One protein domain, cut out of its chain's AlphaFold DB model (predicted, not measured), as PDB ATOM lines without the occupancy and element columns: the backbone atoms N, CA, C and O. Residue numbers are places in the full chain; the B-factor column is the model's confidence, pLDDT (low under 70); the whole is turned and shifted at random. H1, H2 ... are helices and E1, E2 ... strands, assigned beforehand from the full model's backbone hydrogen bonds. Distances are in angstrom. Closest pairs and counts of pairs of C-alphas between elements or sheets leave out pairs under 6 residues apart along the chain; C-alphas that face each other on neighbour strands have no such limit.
ATOM      1  N   LEU A  16       1.184 -37.096 -16.361       81.06
ATOM      2  CA  LEU A  16       1.288 -35.637 -16.328       81.06
ATOM      3  C   LEU A  16       2.396 -35.227 -15.350       81.06
ATOM      4  O   LEU A  16       2.342 -35.565 -14.169       81.06
ATOM      5  N   LEU A  17       3.411 -34.528 -15.853       84.62
ATOM      6  CA  LEU A  17       4.519 -33.989 -15.062       84.62
ATOM      7  C   LEU A  17       4.257 -32.541 -14.652       84.62
ATOM      8  O   LEU A  17       4.526 -32.162 -13.517       84.62
ATOM      9  N   SER A  18       3.747 -31.726 -15.578       85.06
ATOM     10  CA  SER A  18       3.415 -30.330 -15.303       85.06
ATOM     11  C   SER A  18       2.290 -29.829 -16.198       85.06
ATOM     12  O   SER A  18       2.207 -30.194 -17.373       85.06
ATOM     13  N   LEU A  19       1.482 -28.929 -15.643       87.50
ATOM     14  CA  LEU A  19       0.443 -28.178 -16.335       87.50
ATOM     15  C   LEU A  19       0.730 -26.684 -16.173       87.50
ATOM     16  O   LEU A  19       0.973 -26.217 -15.062       87.50
ATOM     17  N   THR A  20       0.678 -25.926 -17.263       86.38
ATOM     18  CA  THR A  20       0.760 -24.460 -17.219       86.38
ATOM     19  C   THR A  20      -0.445 -23.858 -17.920       86.38
ATOM     20  O   THR A  20      -0.738 -24.223 -19.055       86.38
ATOM     21  N   ALA A  21      -1.118 -22.931 -17.243       85.81
ATOM     22  CA  ALA A  21      -2.250 -22.175 -17.755       85.81
ATOM     23  C   ALA A  21      -1.829 -20.730 -18.028       85.81
ATOM     24  O   ALA A  21      -1.261 -20.072 -17.158       85.81
ATOM     25  N   GLN A  22      -2.079 -20.256 -19.247       84.25
ATOM     26  CA  GLN A  22      -1.772 -18.900 -19.687       84.25
ATOM     27  C   GLN A  22      -3.067 -18.113 -19.822       84.25
ATOM     28  O   GLN A  22      -3.968 -18.518 -20.556       84.25
ATOM     29  N   PHE A  23      -3.144 -16.981 -19.132       78.69
ATOM     30  CA  PHE A  23      -4.287 -16.079 -19.173       78.69
ATOM     31  C   PHE A  23      -3.900 -14.821 -19.935       78.69
ATOM     32  O   PHE A  23      -2.826 -14.264 -19.697       78.69
ATOM     33  N   ASP A  24      -4.772 -14.379 -20.832       72.44
ATOM     34  CA  ASP A  24      -4.644 -13.056 -21.426       72.44
ATOM     35  C   ASP A  24      -5.225 -12.022 -20.450       72.44
ATOM     36  O   ASP A  24      -6.345 -12.171 -19.959       72.44
ATOM     37  N   ALA A  25      -4.429 -11.002 -20.127       62.53
ATOM     38  CA  ALA A  25      -4.819  -9.911 -19.240       62.53
ATOM     39  C   ALA A  25      -5.517  -8.759 -19.987       62.53
ATOM     40  O   ALA A  25      -6.157  -7.930 -19.342       62.53
ATOM     41  N   ALA A  26      -5.399  -8.691 -21.321       59.06
ATOM     42  CA  ALA A  26      -6.000  -7.633 -22.135       59.06
ATOM     43  C   ALA A  26      -7.512  -7.834 -22.332       59.06
ATOM     44  O   ALA A  26      -8.265  -6.869 -22.433       59.06
ATOM     45  N   ILE A  27      -7.955  -9.091 -22.346       50.94
ATOM     46  CA  ILE A  27      -9.359  -9.493 -22.376       50.94
ATOM     47  C   ILE A  27      -9.573 -10.269 -21.079       50.94
ATOM     48  O   ILE A  27      -9.165 -11.422 -21.018       50.94
ATOM     49  N   TRP A  28     -10.111  -9.609 -20.043       49.19
ATOM     50  CA  TRP A  28     -10.623 -10.172 -18.775       49.19
ATOM     51  C   TRP A  28     -10.250 -11.642 -18.515       49.19
ATOM     52  O   TRP A  28     -10.794 -12.479 -19.227       49.19
ATOM     53  N   PRO A  29      -9.466 -12.004 -17.477       58.22
ATOM     54  CA  PRO A  29      -8.618 -13.210 -17.424       58.22
ATOM     55  C   PRO A  29      -9.212 -14.416 -18.163       58.22
ATOM     56  O   PRO A  29      -9.857 -15.288 -17.574       58.22
ATOM     57  N   THR A  30      -9.018 -14.434 -19.481       68.06
ATOM     58  CA  THR A  30      -9.537 -15.478 -20.355       68.06
ATOM     59  C   THR A  30      -8.368 -16.398 -20.606       68.06
ATOM     60  O   THR A  30      -7.291 -15.959 -21.014       68.06
ATOM     61  N   LEU A  31      -8.549 -17.679 -20.293       73.44
ATOM     62  CA  LEU A  31      -7.516 -18.664 -20.551       73.44
ATOM     63  C   LEU A  31      -7.239 -18.700 -22.059       73.44
ATOM     64  O   LEU A  31      -8.123 -19.032 -22.846       73.44
ATOM     65  N   ALA A  32      -6.015 -18.352 -22.441       77.94
ATOM     66  CA  ALA A  32      -5.556 -18.291 -23.824       77.94
ATOM     67  C   ALA A  32      -4.851 -19.585 -24.252       77.94
ATOM     68  O   ALA A  32      -4.855 -19.952 -25.430       77.94
ATOM     69  N   GLY A  33      -4.260 -20.311 -23.298       85.62
ATOM     70  CA  GLY A  33      -3.530 -21.534 -23.601       85.62
ATOM     71  C   GLY A  33      -3.240 -22.414 -22.394       85.62
ATOM     72  O   GLY A  33      -3.180 -21.960 -21.250       85.62
ATOM     73  N   LEU A  34      -3.034 -23.693 -22.683       89.75
ATOM     74  CA  LEU A  34      -2.605 -24.727 -21.756       89.75
ATOM     75  C   LEU A  34      -1.383 -25.432 -22.323       89.75
ATOM     76  O   LEU A  34      -1.345 -25.799 -23.494       89.75
ATOM     77  N   THR A  35      -0.388 -25.668 -21.481       89.69
ATOM     78  CA  THR A  35       0.747 -26.524 -21.820       89.69
ATOM     79  C   THR A  35       0.753 -27.730 -20.901       89.69
ATOM     80  O   THR A  35       0.799 -27.584 -19.679       89.69
ATOM     81  N   PHE A  36       0.727 -28.914 -21.505       88.12
ATOM     82  CA  PHE A  36       0.821 -30.202 -20.835       88.12
ATOM     83  C   PHE A  36       2.199 -30.793 -21.097       88.12
ATOM     84  O   PHE A  36       2.569 -31.020 -22.251       88.12
ATOM     85  N   THR A  37       2.941 -31.079 -20.036       86.88
ATOM     86  CA  THR A  37       4.188 -31.840 -20.118       86.88
ATOM     87  C   THR A  37       3.932 -33.217 -19.542       86.88
ATOM     88  O   THR A  37       3.669 -33.349 -18.349       86.88
ATOM     89  N   ASN A  38       4.015 -34.240 -20.383       84.81
ATOM     90  CA  ASN A  38       3.712 -35.622 -20.040       84.81
ATOM     91  C   ASN A  38       4.947 -36.500 -20.225       84.81
ATOM     92  O   ASN A  38       5.737 -36.279 -21.135       84.81
ATOM     93  N   SER A  39       5.097 -37.532 -19.405       82.75
ATOM     94  CA  SER A  39       6.089 -38.588 -19.603       82.75
ATOM     95  C   SER A  39       5.425 -39.857 -20.115       82.75
ATOM     96  O   SER A  39       4.367 -40.250 -19.622       82.75
ATOM     97  N   THR A  40       6.073 -40.513 -21.073       81.81
ATOM     98  CA  THR A  40       5.757 -41.874 -21.534       81.81
ATOM     99  C   THR A  40       6.654 -42.929 -20.872       81.81
ATOM    100  O   THR A  40       6.679 -44.081 -21.293       81.81
ATOM    101  N   GLY A  41       7.469 -42.541 -19.884       79.50
ATOM    102  CA  GLY A  41       8.523 -43.373 -19.290       79.50
ATOM    103  C   GLY A  41       9.811 -43.425 -20.121       79.50
ATOM    104  O   GLY A  41      10.896 -43.467 -19.551       79.50
ATOM    105  N   THR A  42       9.708 -43.351 -21.449       82.94
ATOM    106  CA  THR A  42      10.855 -43.321 -22.378       82.94
ATOM    107  C   THR A  42      11.137 -41.935 -22.950       82.94
ATOM    108  O   THR A  42      12.256 -41.667 -23.381       82.94
ATOM    109  N   ALA A  43      10.142 -41.051 -22.952       83.12
ATOM    110  CA  ALA A  43      10.257 -39.693 -23.456       83.12
ATOM    111  C   ALA A  43       9.411 -38.726 -22.624       83.12
ATOM    112  O   ALA A  43       8.456 -39.117 -21.949       83.12
ATOM    113  N   VAL A  44       9.761 -37.445 -22.710       84.62
ATOM    114  CA  VAL A  44       8.935 -36.341 -22.223       84.62
ATOM    115  C   VAL A  44       8.339 -35.635 -23.434       84.62
ATOM    116  O   VAL A  44       9.051 -35.256 -24.362       84.62
ATOM    117  N   LEU A  45       7.021 -35.486 -23.430       85.69
ATOM    118  CA  LEU A  45       6.230 -34.856 -24.471       85.69
ATOM    119  C   LEU A  45       5.633 -33.569 -23.916       85.69
ATOM    120  O   LEU A  45       4.849 -33.610 -22.972       85.69
ATOM    121  N   GLN A  46       5.960 -32.442 -24.534       88.06
ATOM    122  CA  GLN A  46       5.329 -31.163 -24.236       88.06
ATOM    123  C   GLN A  46       4.329 -30.833 -25.344       88.06
ATOM    124  O   GLN A  46       4.672 -30.847 -26.526       88.06
ATOM    125  N   ARG A  47       3.079 -30.569 -24.967       87.94
ATOM    126  CA  ARG A  47       1.983 -30.285 -25.894       87.94
ATOM    127  C   ARG A  47       1.289 -29.004 -25.480       87.94
ATOM    128  O   ARG A  47       0.862 -28.867 -24.337       87.94
ATOM    129  N   HIS A  48       1.179 -28.082 -26.424       88.06
ATOM    130  CA  HIS A  48       0.495 -26.818 -26.225       88.06
ATOM    131  C   HIS A  48      -0.883 -26.866 -26.881       88.06
ATOM    132  O   HIS A  48      -1.009 -27.204 -28.060       88.06
ATOM    133  N   VAL A  49      -1.893 -26.495 -26.108       88.06
ATOM    134  CA  VAL A  49      -3.296 -26.424 -26.488       88.06
ATOM    135  C   VAL A  49      -3.734 -24.973 -26.346       88.06
ATOM    136  O   VAL A  49      -3.803 -24.440 -25.244       88.06
ATOM    137  N   ALA A  50      -4.013 -24.315 -27.464       88.12
ATOM    138  CA  ALA A  50      -4.696 -23.035 -27.464       88.12
ATOM    139  C   ALA A  50      -6.175 -23.257 -27.132       88.12
ATOM    140  O   ALA A  50      -6.827 -24.148 -27.690       88.12
ATOM    141  N   VAL A  51      -6.685 -22.438 -26.217       86.50
ATOM    142  CA  VAL A  51      -8.068 -22.496 -25.749       86.50
ATOM    143  C   VAL A  51      -8.779 -21.263 -26.268       86.50
ATOM    144  O   VAL A  51      -8.291 -20.146 -26.096       86.50
ATOM    145  N   ARG A  52      -9.922 -21.450 -26.928       84.12
ATOM    146  CA  ARG A  52     -10.763 -20.333 -27.364       84.12
ATOM    147  C   ARG A  52     -12.214 -20.535 -26.959       84.12
ATOM    148  O   ARG A  52     -12.728 -21.637 -27.147       84.12
ATOM    149  N   PRO A  53     -12.890 -19.497 -26.442       78.50
ATOM    150  CA  PRO A  53     -14.327 -19.557 -26.227       78.50
ATOM    151  C   PRO A  53     -15.055 -19.752 -27.564       78.50
ATOM    152  O   PRO A  53     -14.627 -19.237 -28.599       78.50
ATOM    153  N   SER A  54     -16.139 -20.515 -27.536       79.25
ATOM    154  CA  SER A  54     -17.063 -20.719 -28.652       79.25
ATOM    155  C   SER A  54     -18.504 -20.654 -28.154       79.25
ATOM    156  O   SER A  54     -18.754 -20.729 -26.951       79.25
ATOM    157  N   ASP A  55     -19.462 -20.557 -29.077       74.94
ATOM    158  CA  ASP A  55     -20.889 -20.422 -28.746       74.94
ATOM    159  C   ASP A  55     -21.421 -21.570 -27.866       74.94
ATOM    160  O   ASP A  55     -22.344 -21.379 -27.079       74.94
ATOM    161  N   CYS A  56     -20.808 -22.756 -27.958       72.56
ATOM    162  CA  CYS A  56     -21.189 -23.956 -27.204       72.56
ATOM    163  C   CYS A  56     -20.182 -24.347 -26.102       72.56
ATOM    164  O   CYS A  56     -20.242 -25.474 -25.611       72.56
ATOM    165  N   GLY A  57     -19.243 -23.469 -25.726       79.31
ATOM    166  CA  GLY A  57     -18.257 -23.738 -24.671       79.31
ATOM    167  C   GLY A  57     -16.844 -23.299 -25.046       79.31
ATOM    168  O   GLY A  57     -16.572 -22.107 -25.193       79.31
ATOM    169  N   TRP A  58     -15.925 -24.260 -25.170       84.38
ATOM    170  CA  TRP A  58     -14.540 -23.998 -25.568       84.38
ATOM    171  C   TRP A  58     -14.121 -24.878 -26.730       84.38
ATOM    172  O   TRP A  58     -14.553 -26.017 -26.885       84.38
ATOM    173  N   THR A  59     -13.226 -24.330 -27.537       87.38
ATOM    174  CA  THR A  59     -12.525 -25.037 -28.596       87.38
ATOM    175  C   THR A  59     -11.066 -25.180 -28.203       87.38
ATOM    176  O   THR A  59     -10.422 -24.224 -27.764       87.38
ATOM    177  N   PHE A  60     -10.554 -26.396 -28.359       88.75
ATOM    178  CA  PHE A  60      -9.171 -26.743 -28.082       88.75
ATOM    179  C   PHE A  60      -8.450 -26.969 -29.406       88.75
ATOM    180  O   PHE A  60      -8.925 -27.708 -30.269       88.75
ATOM    181  N   THR A  61      -7.313 -26.312 -29.588       89.94
ATOM    182  CA  THR A  61      -6.530 -26.388 -30.827       89.94
ATOM    183  C   THR A  61      -5.059 -26.576 -30.507       89.94
ATOM    184  O   THR A  61      -4.525 -25.964 -29.587       89.94
ATOM    185  N   LEU A  62      -4.381 -27.435 -31.256       87.81
ATOM    186  CA  LEU A  62      -2.930 -27.553 -31.198       87.81
ATOM    187  C   LEU A  62      -2.269 -26.396 -31.963       87.81
ATOM    188  O   LEU A  62      -2.884 -25.754 -32.814       87.81
ATOM    189  N   LEU A  63      -0.978 -26.163 -31.707       84.19
ATOM    190  CA  LEU A  63      -0.203 -25.108 -32.384       84.19
ATOM    191  C   LEU A  63      -0.135 -25.260 -33.910       84.19
ATOM    192  O   LEU A  63       0.032 -24.276 -34.618       84.19
ATOM    193  N   ASN A  64      -0.269 -26.482 -34.421       83.75
ATOM    194  CA  ASN A  64      -0.309 -26.759 -35.858       83.75
ATOM    195  C   ASN A  64      -1.684 -26.458 -36.496       83.75
ATOM    196  O   ASN A  64      -1.885 -26.762 -37.668       83.75
ATOM    197  N   GLY A  65      -2.637 -25.914 -35.731       83.56
ATOM    198  CA  GLY A  65      -3.992 -25.611 -36.185       83.56
ATOM    199  C   GLY A  65      -4.954 -26.799 -36.148       83.56
ATOM    200  O   GLY A  65      -6.124 -26.633 -36.484       83.56
ATOM    201  N   THR A  66      -4.511 -27.991 -35.730       87.12
ATOM    202  CA  THR A  66      -5.407 -29.143 -35.578       87.12
ATOM    203  C   THR A  66      -6.369 -28.904 -34.419       87.12
ATOM    204  O   THR A  66      -5.948 -28.704 -33.278       87.12
ATOM    205  N   GLN A  67      -7.668 -28.946 -34.707       87.12
ATOM    206  CA  GLN A  67      -8.702 -28.885 -33.684       87.12
ATOM    207  C   GLN A  67      -8.827 -30.235 -32.980       87.12
ATOM    208  O   GLN A  67      -8.927 -31.280 -33.625       87.12
ATOM    209  N   LEU A  68      -8.836 -30.202 -31.652       84.75
ATOM    210  CA  LEU A  68      -9.061 -31.373 -30.822       84.75
ATOM    211  C   LEU A  68     -10.567 -31.496 -30.575       84.75
ATOM    212  O   LEU A  68     -11.135 -30.770 -29.761       84.75
ATOM    213  N   ILE A  69     -11.210 -32.365 -31.354       82.00
ATOM    214  CA  ILE A  69     -12.668 -32.566 -31.341       82.00
ATOM    215  C   ILE A  69     -13.090 -33.875 -30.675       82.00
ATOM    216  O   ILE A  69     -14.259 -34.032 -30.339       82.00
ATOM    217  N   GLU A  70     -12.164 -34.820 -30.506       82.19
ATOM    218  CA  GLU A  70     -12.468 -36.124 -29.929       82.19
ATOM    219  C   GLU A  70     -12.541 -36.013 -28.398       82.19
ATOM    220  O   GLU A  70     -11.524 -35.732 -27.765       82.19
ATOM    221  N   PRO A  71     -13.712 -36.242 -27.771       71.06
ATOM    222  CA  PRO A  71     -13.865 -36.074 -26.324       71.06
ATOM    223  C   PRO A  71     -13.034 -37.070 -25.512       71.06
ATOM    224  O   PRO A  71     -12.691 -36.793 -24.369       71.06
ATOM    225  N   ALA A  72     -12.729 -38.227 -26.108       71.81
ATOM    226  CA  ALA A  72     -11.898 -39.267 -25.514       71.81
ATOM    227  C   ALA A  72     -10.390 -39.013 -25.698       71.81
ATOM    228  O   ALA A  72      -9.582 -39.810 -25.221       71.81
ATOM    229  N   ASP A  73      -9.989 -37.931 -26.383       80.44
ATOM    230  CA  ASP A  73      -8.584 -37.536 -26.424       80.44
ATOM    231  C   ASP A  73      -8.153 -37.101 -25.008       80.44
ATOM    232  O   ASP A  73      -8.750 -36.181 -24.436       80.44
ATOM    233  N   PRO A  74      -7.098 -37.708 -24.433       79.12
ATOM    234  CA  PRO A  74      -6.637 -37.380 -23.085       79.12
ATOM    235  C   PRO A  74      -6.311 -35.893 -22.873       79.12
ATOM    236  O   PRO A  74      -6.390 -35.393 -21.752       79.12
ATOM    237  N   LEU A  75      -5.923 -35.170 -23.928       81.12
ATOM    238  CA  LEU A  75      -5.665 -33.730 -23.870       81.12
ATOM    239  C   LEU A  75      -6.960 -32.925 -23.801       81.12
ATOM    240  O   LEU A  75      -6.986 -31.912 -23.107       81.12
ATOM    241  N   VAL A  76      -8.016 -33.360 -24.495       83.06
ATOM    242  CA  VAL A  76      -9.340 -32.720 -24.427       83.06
ATOM    243  C   VAL A  76      -9.942 -32.924 -23.049       83.06
ATOM    244  O   VAL A  76     -10.419 -31.960 -22.447       83.06
ATOM    245  N   GLU A  77      -9.868 -34.143 -22.518       84.31
ATOM    246  CA  GLU A  77     -10.353 -34.446 -21.173       84.31
ATOM    247  C   GLU A  77      -9.616 -33.600 -20.125       84.31
ATOM    248  O   GLU A  77     -10.248 -32.885 -19.342       84.31
ATOM    249  N   ALA A  78      -8.279 -33.599 -20.158       82.94
ATOM    250  CA  ALA A  78      -7.476 -32.821 -19.221       82.94
ATOM    251  C   ALA A  78      -7.724 -31.308 -19.358       82.94
ATOM    252  O   ALA A  78      -7.885 -30.619 -18.352       82.94
ATOM    253  N   ALA A  79      -7.806 -30.778 -20.584       83.62
ATOM    254  CA  ALA A  79      -8.107 -29.364 -20.810       83.62
ATOM    255  C   ALA A  79      -9.501 -28.988 -20.296       83.62
ATOM    256  O   ALA A  79      -9.653 -27.956 -19.645       83.62
ATOM    257  N   THR A  80     -10.499 -29.846 -20.509       85.31
ATOM    258  CA  THR A  80     -11.865 -29.641 -20.012       85.31
ATOM    259  C   THR A  80     -11.915 -29.640 -18.487       85.31
ATOM    260  O   THR A  80     -12.526 -28.753 -17.897       85.31
ATOM    261  N   GLN A  81     -11.233 -30.581 -17.826       85.62
ATOM    262  CA  GLN A  81     -11.154 -30.613 -16.361       85.62
ATOM    263  C   GLN A  81     -10.515 -29.336 -15.803       85.62
ATOM    264  O   GLN A  81     -11.034 -28.755 -14.851       85.62
ATOM    265  N   VAL A  82      -9.436 -28.854 -16.428       83.88
ATOM    266  CA  VAL A  82      -8.805 -27.583 -16.045       83.88
ATOM    267  C   VAL A  82      -9.777 -26.418 -16.216       83.88
ATOM    268  O   VAL A  82      -9.902 -25.602 -15.306       83.88
ATOM    269  N   MET A  83     -10.512 -26.360 -17.329       83.38
ATOM    270  CA  MET A  83     -11.530 -25.326 -17.543       83.38
ATOM    271  C   MET A  83     -12.624 -25.351 -16.478       83.38
ATOM    272  O   MET A  83     -12.978 -24.297 -15.950       83.38
ATOM    273  N   ASN A  84     -13.117 -26.536 -16.120       84.75
ATOM    274  CA  ASN A  84     -14.139 -26.687 -15.086       84.75
ATOM    275  C   ASN A  84     -13.637 -26.193 -13.726       84.75
ATOM    276  O   ASN A  84     -14.307 -25.384 -13.091       84.75
ATOM    277  N   VAL A  85     -12.421 -26.580 -13.321       83.75
ATOM    278  CA  VAL A  85     -11.813 -26.096 -12.070       83.75
ATOM    279  C   VAL A  85     -11.648 -24.575 -12.089       83.75
ATOM    280  O   VAL A  85     -11.946 -23.910 -11.101       83.75
ATOM    281  N   LEU A  86     -11.211 -23.988 -13.207       79.44
ATOM    282  CA  LEU A  86     -11.077 -22.533 -13.325       79.44
ATOM    283  C   LEU A  86     -12.430 -21.810 -13.232       79.44
ATOM    284  O   LEU A  86     -12.510 -20.736 -12.629       79.44
ATOM    285  N   LEU A  87     -13.500 -22.391 -13.783       77.62
ATOM    286  CA  LEU A  87     -14.856 -21.868 -13.618       77.62
ATOM    287  C   LEU A  87     -15.351 -21.964 -12.172       77.62
ATOM    288  O   LEU A  87     -15.967 -21.017 -11.683       77.62
ATOM    289  N   GLU A  88     -15.083 -23.075 -11.490       79.00
ATOM    290  CA  GLU A  88     -15.436 -23.261 -10.081       79.00
ATOM    291  C   GLU A  88     -14.668 -22.292  -9.176       79.00
ATOM    292  O   GLU A  88     -15.251 -21.638  -8.315       79.00
ATOM    293  N   LEU A  89     -13.367 -22.105  -9.406       73.62
ATOM    294  CA  LEU A  89     -12.581 -21.096  -8.691       73.62
ATOM    295  C   LEU A  89     -13.161 -19.692  -8.907       73.62
ATOM    296  O   LEU A  89     -13.306 -18.922  -7.957       73.62
ATOM    297  N   ARG A  90     -13.562 -19.369 -10.143       69.00
ATOM    298  CA  ARG A  90     -14.226 -18.098 -10.452       69.00
ATOM    299  C   ARG A  90     -15.547 -17.944  -9.699       69.00
ATOM    300  O   ARG A  90     -15.829 -16.845  -9.221       69.00
ATOM    301  N   SER A  91     -16.367 -18.990  -9.627       68.19
ATOM    302  CA  SER A  91     -17.656 -18.923  -8.931       68.19
ATOM    303  C   SER A  91     -17.475 -18.754  -7.422       68.19
ATOM    304  O   SER A  91     -18.233 -18.004  -6.817       68.19
ATOM    305  N   MET A  92     -16.426 -19.335  -6.835       68.00
ATOM    306  CA  MET A  92     -16.082 -19.141  -5.421       68.00
ATOM    307  C   MET A  92     -15.553 -17.734  -5.108       68.00
ATOM    308  O   MET A  92     -15.823 -17.202  -4.034       68.00
ATOM    309  N   CYS A  93     -14.824 -17.100  -6.035       57.31
ATOM    310  CA  CYS A  93     -14.371 -15.711  -5.874       57.31
ATOM    311  C   CYS A  93     -15.492 -14.673  -6.072       57.31
ATOM    312  O   CYS A  93     -15.318 -13.510  -5.704       57.31
ATOM    313  N   ARG A  94     -16.643 -15.066  -6.630       57.28
ATOM    314  CA  ARG A  94     -17.863 -14.253  -6.606       57.28
ATOM    315  C   ARG A  94     -18.538 -14.441  -5.247       57.28
ATOM    316  O   ARG A  94     -19.345 -15.345  -5.066       57.28
TER     317      ARG A  94
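Overview. This is residues 16 to 94 of the 104 residues of an uncharacterized protein of Curtobacterium sp. MCBD17_030 (UniProt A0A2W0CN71). What does the model look like? A strongly twisted sheet of four strands, E1 to E4, curls round one long helix, H1, whose last turns stick out past the sheet with residues 87 to 94. What is it made of? The printed part has 79 residues, with four named strands and then one named helix along the chain; the class is mixed, helices and strands. The sheet's order is E1, E2, E3, E4, antiparallel throughout. How large is it? It is compact, with a radius of gyration of the C-alphas of 13.1 A, yet elongated, spanning 44 by 25 by 24 A.

Arrangement. How are the strands joined? E1, residues 16 to 24, E2, residues 30 to 39, E3, residues 44 to 54, and E4, residues 57 to 62, form a meander, each strand the antiparallel neighbour of the one before, and each successive two are a hairpin. N 20 and O 35 are 2.9 A apart, N 36 and O 47 2.8 A, and N 52 and O 59 2.9 A, each within hydrogen-bond range. Where is the helix? H1, residues 74 to 93, is on one face of the sheet, giving two layers, a sheet and a helix over it. Its closest C-alphas to E4 are those of Val 76 and Phe 60, 7.0 A apart, and to E2 those of Ala 79 and Leu 34, 7.3 A apart. Every O i to N i+4 pair in H1 is within hydrogen-bond range. Which strands stay apart? The edge strands E1 and E4 are apart.

Along the chain. Where does the sheet begin? C-alpha 16 of E1 is at (1.288, -35.637, -16.328). Which elements are longest? E3 measures 31.0 A from first to last C-alpha, H1 28.7 A, E2 27.9 A, E1 23.9 A and E4 17.1 A. Where does H1 end? C-alpha 93 is at (-14.371, -15.711, -5.874).

Size, cuts and confidence. Is the printed part unbroken? It has no cut, and its farthest C-alphas, those of Thr 42 and Arg 94, are 43.8 A apart. Which link is long? The link from E4 to H1, 11 residues, is long, and residues 67 to 68 in it pair antiparallel with residues 60 to 61 of E4. Where is confidence low? Residues 25 to 30 and 90 to 94 have pLDDT under 70.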